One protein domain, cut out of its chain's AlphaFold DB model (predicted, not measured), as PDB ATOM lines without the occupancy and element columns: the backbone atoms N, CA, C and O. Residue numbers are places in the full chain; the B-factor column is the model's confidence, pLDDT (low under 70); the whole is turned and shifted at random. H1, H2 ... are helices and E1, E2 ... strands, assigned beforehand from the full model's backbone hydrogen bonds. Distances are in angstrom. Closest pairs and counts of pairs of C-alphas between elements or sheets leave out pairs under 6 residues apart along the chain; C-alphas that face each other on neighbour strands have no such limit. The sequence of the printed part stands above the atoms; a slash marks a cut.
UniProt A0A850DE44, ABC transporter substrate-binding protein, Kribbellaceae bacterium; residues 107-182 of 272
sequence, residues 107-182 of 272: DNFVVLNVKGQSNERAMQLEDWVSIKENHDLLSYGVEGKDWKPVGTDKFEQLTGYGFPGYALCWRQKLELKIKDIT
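This is residues 107 to 182 of the 272 residues of the protein "ABC transporter substrate-binding protein" of Kribbellaceae bacterium (UniProt A0A850DE44). What is the shape? There is little regular structure: a small hairpin, E1 and E2, sits near one end of an elongated whole, H1 reaches toward the other, and H2 lies between. Residues 158 to 182 fold back, 177 to 178 pairing parallel with 154 to 155 of E2. What builds it? The 76 printed residues, 28 in named elements, run H1, H2, E1, E2, mixed in class; only just loose, close to compact, radius of gyration of the C-alphas 14.1 A, spans 44 by 25 by 21 A.

How do the strands pair? E1, residues 147 to 150, and E2, residues 154 to 157, are an antiparallel hairpin at 148 degrees, with N 148 and O 156 2.9 A apart, within hydrogen-bond range. And the helices? H1, residues 119 to 129, and H2, residues 132 to 140, touch only at the corner, about perpendicular at 90 degrees; their closest C-alphas, Val 129 and His 135, are 4.9 A apart. Every O i to N i+4 pair in both is within hydrogen-bond range. H1 is apart from E1 and E2.

Where are the strands? E1 measures 9.7 A; E2, 9.9 A, ends at C-alpha 157 (156.487, 176.150, 259.173). The helices? H1, 15.4 A, begins at C-alpha 119 (153.989, 180.919, 225.959); H2 measures 11.3 A.

How large? The farthest C-alphas, Lys 115 and Thr 182, are 45.9 A apart. Any gap or weak place? The printed part has no cut, no link between named elements is long, and no printed residue is under 70 in pLDDT.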
ATOM      1  N   ASP A 107     154.898 162.596 236.997       77.75
ATOM      2  CA  ASP A 107     153.430 162.620 236.842       77.75
ATOM      3  C   ASP A 107     152.842 164.044 236.980       77.75
ATOM      4  O   ASP A 107     151.632 164.252 236.895       77.75
ATOM      5  N   ASN A 108     153.697 165.050 237.183       80.50
ATOM      6  CA  ASN A 108     153.348 166.458 237.382       80.50
ATOM      7  C   ASN A 108     153.830 167.320 236.203       80.50
ATOM      8  O   ASN A 108     154.864 167.984 236.264       80.50
ATOM      9  N   PHE A 109     153.079 167.302 235.103       83.06
ATOM     10  CA  PHE A 109     153.421 168.068 233.905       83.06
ATOM     11  C   PHE A 109     152.820 169.474 233.927       83.06
ATOM     12  O   PHE A 109     151.607 169.638 234.062       83.06
ATOM     13  N   VAL A 110     153.656 170.481 233.665       85.88
ATOM     14  CA  VAL A 110     153.199 171.804 233.227       85.88
ATOM     15  C   VAL A 110     153.180 171.811 231.701       85.88
ATOM     16  O   VAL A 110     154.182 171.506 231.054       85.88
ATOM     17  N   VAL A 111     152.026 172.125 231.112       89.12
ATOM     18  CA  VAL A 111     151.827 172.098 229.655       89.12
ATOM     19  C   VAL A 111     151.489 173.481 229.116       89.12
ATOM     20  O   VAL A 111     150.729 174.239 229.718       89.12
ATOM     21  N   LEU A 112     152.017 173.793 227.934       92.00
ATOM     22  CA  LEU A 112     151.676 175.010 227.205       92.00
ATOM     23  C   LEU A 112     150.547 174.738 226.218       92.00
ATOM     24  O   LEU A 112     150.573 173.775 225.451       92.00
ATOM     25  N   ASN A 113     149.567 175.635 226.186       93.19
ATOM     26  CA  ASN A 113     148.577 175.625 225.122       93.19
ATOM     27  C   ASN A 113     149.239 176.108 223.824       93.19
ATOM     28  O   ASN A 113     149.775 177.215 223.771       93.19
ATOM     29  N   VAL A 114     149.150 175.323 222.748       93.06
ATOM     30  CA  VAL A 114     149.681 175.707 221.425       93.06
ATOM     31  C   VAL A 114     149.079 177.018 220.895       93.06
ATOM     32  O   VAL A 114     149.707 177.716 220.109       93.06
ATOM     33  N   LYS A 115     147.872 177.381 221.348       95.50
ATOM     34  CA  LYS A 115     147.194 178.650 221.031       95.50
ATOM     35  C   LYS A 115     147.391 179.730 222.104       95.50
ATOM     36  O   LYS A 115     146.710 180.754 222.067       95.50
ATOM     37  N   GLY A 116     148.249 179.487 223.093       94.25
ATOM     38  CA  GLY A 116     148.552 180.430 224.164       94.25
ATOM     39  C   GLY A 116     149.194 181.704 223.617       94.25
ATOM     40  O   GLY A 116     150.079 181.651 222.771       94.25
ATOM     41  N   GLN A 117     148.749 182.859 224.110       95.38
ATOM     42  CA  GLN A 117     149.222 184.173 223.647       95.38
ATOM     43  C   GLN A 117     150.518 184.634 224.335       95.38
ATOM     44  O   GLN A 117     151.023 185.715 224.046       95.38
ATOM     45  N   SER A 118     151.023 183.877 225.312       95.44
ATOM     46  CA  SER A 118     152.165 184.284 226.148       95.44
ATOM     47  C   SER A 118     153.011 183.088 226.586       95.44
ATOM     48  O   SER A 118     153.457 183.018 227.731       95.44
ATOM     49  N   ASN A 119     153.224 182.134 225.679       95.56
ATOM     50  CA  ASN A 119     153.989 180.919 225.959       95.56
ATOM     51  C   ASN A 119     155.436 181.229 226.380       95.56
ATOM     52  O   ASN A 119     155.955 180.587 227.286       95.56
ATOM     53  N   GLU A 120     156.056 182.274 225.829       95.50
ATOM     54  CA  GLU A 120     157.389 182.732 226.236       95.50
ATOM     55  C   GLU A 120     157.406 183.225 227.690       95.50
ATOM     56  O   GLU A 120     158.359 182.968 228.420       95.50
ATOM     57  N   ARG A 121     156.346 183.910 228.143       96.06
ATOM     58  CA  ARG A 121     156.230 184.358 229.542       96.06
ATOM     59  C   ARG A 121     155.976 183.194 230.491       96.06
ATOM     60  O   ARG A 121     156.529 183.193 231.584       96.06
ATOM     61  N   ALA A 122     155.182 182.212 230.073       94.38
ATOM     62  CA  ALA A 122     154.989 180.987 230.841       94.38
ATOM     63  C   ALA A 122     156.314 180.222 231.012       94.38
ATOM     64  O   ALA A 122     156.635 179.811 232.120       94.38
ATOM     65  N   MET A 123     157.143 180.137 229.964       94.19
ATOM     66  CA  MET A 123     158.486 179.555 230.082       94.19
ATOM     67  C   MET A 123     159.416 180.372 230.987       94.19
ATOM     68  O   MET A 123     160.144 179.799 231.789       94.19
ATOM     69  N   GLN A 124     159.366 181.706 230.922       96.12
ATOM     70  CA  GLN A 124     160.134 182.555 231.842       96.12
ATOM     71  C   GLN A 124     159.721 182.364 233.305       96.12
ATOM     72  O   GLN A 124     160.567 182.477 234.188       96.12
ATOM     73  N   LEU A 125     158.441 182.086 233.572       94.44
ATOM     74  CA  LEU A 125     157.983 181.736 234.913       94.44
ATOM     75  C   LEU A 125     158.603 180.410 235.369       94.44
ATOM     76  O   LEU A 125     159.114 180.354 236.479       94.44
ATOM     77  N   GLU A 126     158.638 179.382 234.520       93.44
ATOM     78  CA  GLU A 126     159.293 178.104 234.847       93.44
ATOM     79  C   GLU A 126     160.791 178.261 235.154       93.44
ATOM     80  O   GLU A 126     161.297 177.709 236.137       93.44
ATOM     81  N   ASP A 127     161.501 179.064 234.358       94.75
ATOM     82  CA  ASP A 127     162.902 179.400 234.626       94.75
ATOM     83  C   ASP A 127     163.043 180.144 235.961       94.75
ATOM     84  O   ASP A 127     163.918 179.829 236.769       94.75
ATOM     85  N   TRP A 128     162.150 181.099 236.235       96.50
ATOM     86  CA  TRP A 128     162.143 181.856 237.483       96.50
ATOM     87  C   TRP A 128     161.906 180.951 238.699       96.50
ATOM     88  O   TRP A 128     162.637 181.072 239.680       96.50
ATOM     89  N   VAL A 129     160.969 179.998 238.621       95.12
ATOM     90  CA  VAL A 129     160.685 178.999 239.673       95.12
ATOM     91  C   VAL A 129     161.827 177.986 239.839       95.12
ATOM     92  O   VAL A 129     161.916 177.314 240.861       95.12
ATOM     93  N   SER A 130     162.747 177.879 238.877       94.19
ATOM     94  CA  SER A 130     163.944 177.031 239.003       94.19
ATOM     95  C   SER A 130     165.036 177.631 239.898       94.19
ATOM     96  O   SER A 130     166.010 176.947 240.218       94.19
ATOM     97  N   ILE A 131     164.900 178.897 240.294       96.38
ATOM     98  CA  ILE A 131     165.824 179.596 241.192       96.38
ATOM     99  C   ILE A 131     165.369 179.363 242.636       96.38
ATOM    100  O   ILE A 131     164.190 179.536 242.943       96.38
ATOM    101  N   LYS A 132     166.294 178.991 243.529       94.88
ATOM    102  CA  LYS A 132     165.972 178.545 244.894       94.88
ATOM    103  C   LYS A 132     165.126 179.553 245.674       94.88
ATOM    104  O   LYS A 132     164.130 179.172 246.269       94.88
ATOM    105  N   GLU A 133     165.487 180.828 245.652       95.69
ATOM    106  CA  GLU A 133     164.796 181.865 246.424       95.69
ATOM    107  C   GLU A 133     163.345 182.059 245.951       95.69
ATOM    108  O   GLU A 133     162.440 182.305 246.746       95.69
ATOM    109  N   ASN A 134     163.113 181.898 244.650       96.81
ATOM    110  CA  ASN A 134     161.803 182.033 244.020       96.81
ATOM    111  C   ASN A 134     160.940 180.785 244.222       96.81
ATOM    112  O   ASN A 134     159.744 180.892 244.499       96.81
ATOM    113  N   HIS A 135     161.564 179.610 244.104       96.19
ATOM    114  CA  HIS A 135     160.977 178.336 244.485       96.19
ATOM    115  C   HIS A 135     160.489 178.396 245.930       96.19
ATOM    116  O   HIS A 135     159.314 178.163 246.182       96.19
ATOM    117  N   ASP A 136     161.365 178.762 246.866       95.75
ATOM    118  CA  ASP A 136     161.050 178.760 248.292       95.75
ATOM    119  C   ASP A 136     159.952 179.782 248.625       95.75
ATOM    120  O   ASP A 136     159.059 179.487 249.422       95.75
ATOM    121  N   LEU A 137     159.956 180.944 247.957       96.00
ATOM    122  CA  LEU A 137     158.885 181.934 248.069       96.00
ATOM    123  C   LEU A 137     157.524 181.363 247.654       96.00
ATOM    124  O   LEU A 137     156.529 181.599 248.340       96.00
ATOM    125  N   LEU A 138     157.457 180.621 246.543       95.38
ATOM    126  CA  LEU A 138     156.209 179.989 246.116       95.38
ATOM    127  C   LEU A 138     155.844 178.812 247.016       95.38
ATOM    128  O   LEU A 138     154.743 178.807 247.558       95.38
ATOM    129  N   SER A 139     156.747 177.848 247.190       93.44
ATOM    130  CA  SER A 139     156.509 176.586 247.896       93.44
ATOM    131  C   SER A 139     156.164 176.801 249.371       93.44
ATOM    132  O   SER A 139     155.197 176.219 249.869       93.44
ATOM    133  N   TYR A 140     156.915 177.664 250.063       94.31
ATOM    134  CA  TYR A 140     156.867 177.801 251.524       94.31
ATOM    135  C   TYR A 140     156.377 179.173 252.005       94.31
ATOM    136  O   TYR A 140     155.993 179.307 253.168       94.31
ATOM    137  N   GLY A 141     156.331 180.179 251.129       96.44
ATOM    138  CA  GLY A 141     155.842 181.523 251.440       96.44
ATOM    139  C   GLY A 141     156.969 182.484 251.811       96.44
ATOM    140  O   GLY A 141     158.133 182.282 251.467       96.44
ATOM    141  N   VAL A 142     156.638 183.564 252.522       98.00
ATOM    142  CA  VAL A 142     157.624 184.595 252.877       98.00
ATOM    143  C   VAL A 142     158.472 184.124 254.062       98.00
ATOM    144  O   VAL A 142     157.944 183.887 255.152       98.00
ATOM    145  N   GLU A 143     159.792 184.030 253.881       97.62
ATOM    146  CA  GLU A 143     160.725 183.676 254.958       97.62
ATOM    147  C   GLU A 143     160.614 184.657 256.143       97.62
ATOM    148  O   GLU A 143     160.456 185.868 255.977       97.62
ATOM    149  N   GLY A 144     160.643 184.128 257.366       97.75
ATOM    150  CA  GLY A 144     160.449 184.865 258.615       97.75
ATOM    151  C   GLY A 144     158.983 185.146 258.963       97.75
ATOM    152  O   GLY A 144     158.688 185.439 260.123       97.75
ATOM    153  N   LYS A 145     158.062 185.020 258.001       97.94
ATOM    154  CA  LYS A 145     156.615 185.156 258.214       97.94
ATOM    155  C   LYS A 145     155.909 183.803 258.186       97.94
ATOM    156  O   LYS A 145     155.229 183.461 259.145       97.94
ATOM    157  N   ASP A 146     156.059 183.067 257.089       97.69
ATOM    158  CA  ASP A 146     155.339 181.820 256.818       97.69
ATOM    159  C   ASP A 146     156.177 180.583 257.148       97.69
ATOM    160  O   ASP A 146     155.645 179.565 257.592       97.69
ATOM    161  N   TRP A 147     157.499 180.699 257.027       97.00
ATOM    162  CA  TRP A 147     158.457 179.652 257.359       97.00
ATOM    163  C   TRP A 147     159.813 180.247 257.763       97.00
ATOM    164  O   TRP A 147     160.049 181.441 257.592       97.00
ATOM    165  N   LYS A 148     160.721 179.426 258.293       97.38
ATOM    166  CA  LYS A 148     162.142 179.778 258.475       97.38
ATOM    167  C   LYS A 148     163.050 178.563 258.235       97.38
ATOM    168  O   LYS A 148     162.626 177.438 258.527       97.38
ATOM    169  N   PRO A 149     164.284 178.751 257.743       97.12
ATOM    170  CA  PRO A 149     165.216 177.653 257.521       97.12
ATOM    171  C   PRO A 149     165.678 177.022 258.839       97.12
ATOM    172  O   PRO A 149     165.822 177.684 259.869       97.12
ATOM    173  N   VAL A 150     165.945 175.718 258.793       96.81
ATOM    174  CA  VAL A 150     166.555 174.943 259.877       96.81
ATOM    175  C   VAL A 150     167.721 174.157 259.284       96.81
ATOM    176  O   VAL A 150     167.540 173.100 258.689       96.81
ATOM    177  N   GLY A 151     168.939 174.675 259.432       95.06
ATOM    178  CA  GLY A 151     170.089 174.124 258.711       95.06
ATOM    179  C   GLY A 151     169.985 174.388 257.205       95.06
ATOM    180  O   GLY A 151     169.503 175.442 256.799       95.06
ATOM    181  N   THR A 152     170.468 173.454 256.382       91.69
ATOM    182  CA  THR A 152     170.593 173.640 254.924       91.69
ATOM    183  C   THR A 152     169.478 172.996 254.104       91.69
ATOM    184  O   THR A 152     169.283 173.374 252.955       91.69
ATOM    185  N   ASP A 153     168.779 172.006 254.661       91.94
ATOM    186  CA  ASP A 153     167.850 171.129 253.935       91.94
ATOM    187  C   ASP A 153     166.487 170.982 254.628       91.94
ATOM    188  O   ASP A 153     165.686 170.127 254.240       91.94
ATOM    189  N   LYS A 154     166.215 171.787 255.666       95.00
ATOM    190  CA  LYS A 154     164.950 171.744 256.405       95.00
ATOM    191  C   LYS A 154     164.340 173.114 256.638       95.00
ATOM    192  O   LYS A 154     165.027 174.134 256.620       95.00
ATOM    193  N   PHE A 155     163.049 173.105 256.949       95.56
ATOM    194  CA  PHE A 155     162.302 174.292 257.343       95.56
ATOM    195  C   PHE A 155     161.392 174.062 258.549       95.56
ATOM    196  O   PHE A 155     160.920 172.956 258.814       95.56
ATOM    197  N   GLU A 156     161.121 175.139 259.279       94.62
ATOM    198  CA  GLU A 156     160.032 175.236 260.243       94.62
ATOM    199  C   GLU A 156     158.892 176.037 259.626       94.62
ATOM    200  O   GLU A 156     159.093 177.178 259.217       94.62
ATOM    201  N   GLN A 157     157.697 175.456 259.594       93.19
ATOM    202  CA  GLN A 157     156.487 176.150 259.173       93.19
ATOM    203  C   GLN A 157     155.939 177.002 260.331       93.19
ATOM    204  O   GLN A 157     155.804 176.514 261.454       93.19
ATOM    205  N   LEU A 158     155.638 178.272 260.060       93.94
ATOM    206  CA  LEU A 158     155.161 179.259 261.039       93.94
ATOM    207  C   LEU A 158     153.669 179.581 260.862       93.94
ATOM    208  O   LEU A 158     152.988 179.881 261.844       93.94
ATOM    209  N   THR A 159     153.148 179.497 259.633       93.38
ATOM    210  CA  THR A 159     151.729 179.724 259.302       93.38
ATOM    211  C   THR A 159     151.133 178.547 258.523       93.38
ATOM    212  O   THR A 159     151.820 177.591 258.191       93.38
ATOM    213  N   GLY A 160     149.836 178.604 258.211       87.44
ATOM    214  CA  GLY A 160     149.177 177.614 257.350       87.44
ATOM    215  C   GLY A 160     149.418 177.810 255.847       87.44
ATOM    216  O   GLY A 160     148.706 177.196 255.058       87.44
ATOM    217  N   TYR A 161     150.342 178.689 255.434       92.12
ATOM    218  CA  TYR A 161     150.686 178.830 254.020       92.12
ATOM    219  C   TYR A 161     151.319 177.534 253.499       92.12
ATOM    220  O   TYR A 161     152.166 176.929 254.158       92.12
ATOM    221  N   GLY A 162     150.915 177.140 252.298       86.00
ATOM    222  CA  GLY A 162     151.527 176.066 251.533       86.00
ATOM    223  C   GLY A 162     150.998 176.110 250.108       86.00
ATOM    224  O   GLY A 162     149.784 176.162 249.894       86.00
ATOM    225  N   PHE A 163     151.900 176.129 249.132       90.12
ATOM    226  CA  PHE A 163     151.520 176.074 247.727       90.12
ATOM    227  C   PHE A 163     151.447 174.615 247.256       90.12
ATOM    228  O   PHE A 163     152.300 173.809 247.634       90.12
ATOM    229  N   PRO A 164     150.453 174.239 246.432       85.00
ATOM    230  CA  PRO A 164     150.387 172.901 245.855       85.00
ATOM    231  C   PRO A 164     151.546 172.689 244.871       85.00
ATOM    232  O   PRO A 164     151.432 173.009 243.690       85.00
ATOM    233  N   GLY A 165     152.669 172.146 245.350       84.75
ATOM    234  CA  GLY A 165     153.907 172.052 244.568       84.75
ATOM    235  C   GLY A 165     153.761 171.330 243.228       84.75
ATOM    236  O   GLY A 165     154.320 171.777 242.224       84.75
ATOM    237  N   TYR A 166     152.904 170.305 243.175       84.00
ATOM    238  CA  TYR A 166     152.564 169.564 241.955       84.00
ATOM    239  C   TYR A 166     152.041 170.440 240.814       84.00
ATOM    240  O   TYR A 166     152.098 170.030 239.660       84.00
ATOM    241  N   ALA A 167     151.502 171.619 241.127       86.56
ATOM    242  CA  ALA A 167     150.920 172.506 240.137       86.56
ATOM    243  C   ALA A 167     151.972 173.300 239.352       86.56
ATOM    244  O   ALA A 167     151.674 173.715 238.235       86.56
ATOM    245  N   LEU A 168     153.156 173.560 239.930       88.62
ATOM    246  CA  LEU A 168     154.135 174.459 239.300       88.62
ATOM    247  C   LEU A 168     155.583 174.313 239.792       88.62
ATOM    248  O   LEU A 168     156.509 174.473 239.007       88.62
ATOM    249  N   CYS A 169     155.811 174.080 241.087       88.81
ATOM    250  CA  CYS A 169     157.129 174.312 241.686       88.81
ATOM    251  C   CYS A 169     157.875 173.065 242.160       88.81
ATOM    252  O   CYS A 169     159.027 173.207 242.545       88.81
ATOM    253  N   TRP A 170     157.300 171.860 242.070       87.75
ATOM    254  CA  TRP A 170     158.005 170.640 242.478       87.75
ATOM    255  C   TRP A 170     159.313 170.424 241.717       87.75
ATOM    256  O   TRP A 170     159.330 170.069 240.535       87.75
ATOM    257  N   ARG A 171     160.428 170.592 242.432       88.06
ATOM    258  CA  ARG A 171     161.782 170.422 241.903       88.06
ATOM    259  C   ARG A 171     162.617 169.701 242.942       88.06
ATOM    260  O   ARG A 171     163.111 170.320 243.873       88.06
ATOM    261  N   GLN A 172     162.857 168.405 242.729       84.69
ATOM    262  CA  GLN A 172     163.545 167.507 243.673       84.69
ATOM    263  C   GLN A 172     164.786 168.124 244.353       84.69
ATOM    264  O   GLN A 172     165.000 167.931 245.541       84.69
ATOM    265  N   LYS A 173     165.611 168.875 243.609       87.50
ATOM    266  CA  LYS A 173     166.852 169.482 244.126       87.50
ATOM    267  C   LYS A 173     166.649 170.736 244.987       87.50
ATOM    268  O   LYS A 173     167.616 171.191 245.591       87.50
ATOM    269  N   LEU A 174     165.455 171.322 244.985       91.94
ATOM    270  CA  LEU A 174     165.117 172.546 245.714       91.94
ATOM    271  C   LEU A 174     164.233 172.280 246.940       91.94
ATOM    272  O   LEU A 174     164.150 173.149 247.804       91.94
ATOM    273  N   GLU A 175     163.617 171.097 247.036       90.44
ATOM    274  CA  GLU A 175     162.711 170.755 248.135       90.44
ATOM    275  C   GLU A 175     163.415 170.715 249.499       90.44
ATOM    276  O   GLU A 175     164.482 170.120 249.670       90.44
ATOM    277  N   LEU A 176     162.767 171.316 250.496       91.88
ATOM    278  CA  LEU A 176     163.142 171.268 251.901       91.88
ATOM    279  C   LEU A 176     162.304 170.222 252.639       91.88
ATOM    280  O   LEU A 176     161.102 170.078 252.425       91.88
ATOM    281  N   LYS A 177     162.928 169.540 253.598       92.69
ATOM    282  CA  LYS A 177     162.247 168.614 254.512       92.69
ATOM    283  C   LYS A 177     161.640 169.377 255.689       92.69
ATOM    284  O   LYS A 177     162.209 170.356 256.174       92.69
ATOM    285  N   ILE A 178     160.522 168.908 256.238       93.38
ATOM    286  CA  ILE A 178     160.012 169.503 257.482       93.38
ATOM    287  C   ILE A 178     161.013 169.277 258.633       93.38
ATOM    288  O   ILE A 178     161.619 168.209 258.742       93.38
ATOM    289  N   LYS A 179     161.194 170.261 259.526       93.69
ATOM    290  CA  LYS A 179     162.162 170.161 260.639       93.69
ATOM    291  C   LYS A 179     161.955 168.922 261.515       93.69
ATOM    292  O   LYS A 179     162.930 168.341 261.989       93.69
ATOM    293  N   ASP A 180     160.696 168.512 261.672       92.00
ATOM    294  CA  ASP A 180     160.255 167.407 262.527       92.00
ATOM    295  C   ASP A 180     160.094 166.089 261.750       92.00
ATOM    296  O   ASP A 180     159.372 165.196 262.192       92.00
ATOM    297  N   ILE A 181     160.745 165.965 260.584       95.00
ATOM    298  CA  ILE A 181     160.703 164.755 259.761       95.00
ATOM    299  C   ILE A 181     161.053 163.518 260.598       95.00
ATOM    300  O   ILE A 181     162.099 163.449 261.253       95.00
ATOM    301  N   THR A 182     160.153 162.535 260.608       95.62
ATOM    302  CA  THR A 182     160.343 161.309 261.389       95.62
ATOM    303  C   THR A 182     161.474 160.454 260.809       95.62
ATOM    304  O   THR A 182     161.725 160.490 259.599       95.62
TER     305      THR A 182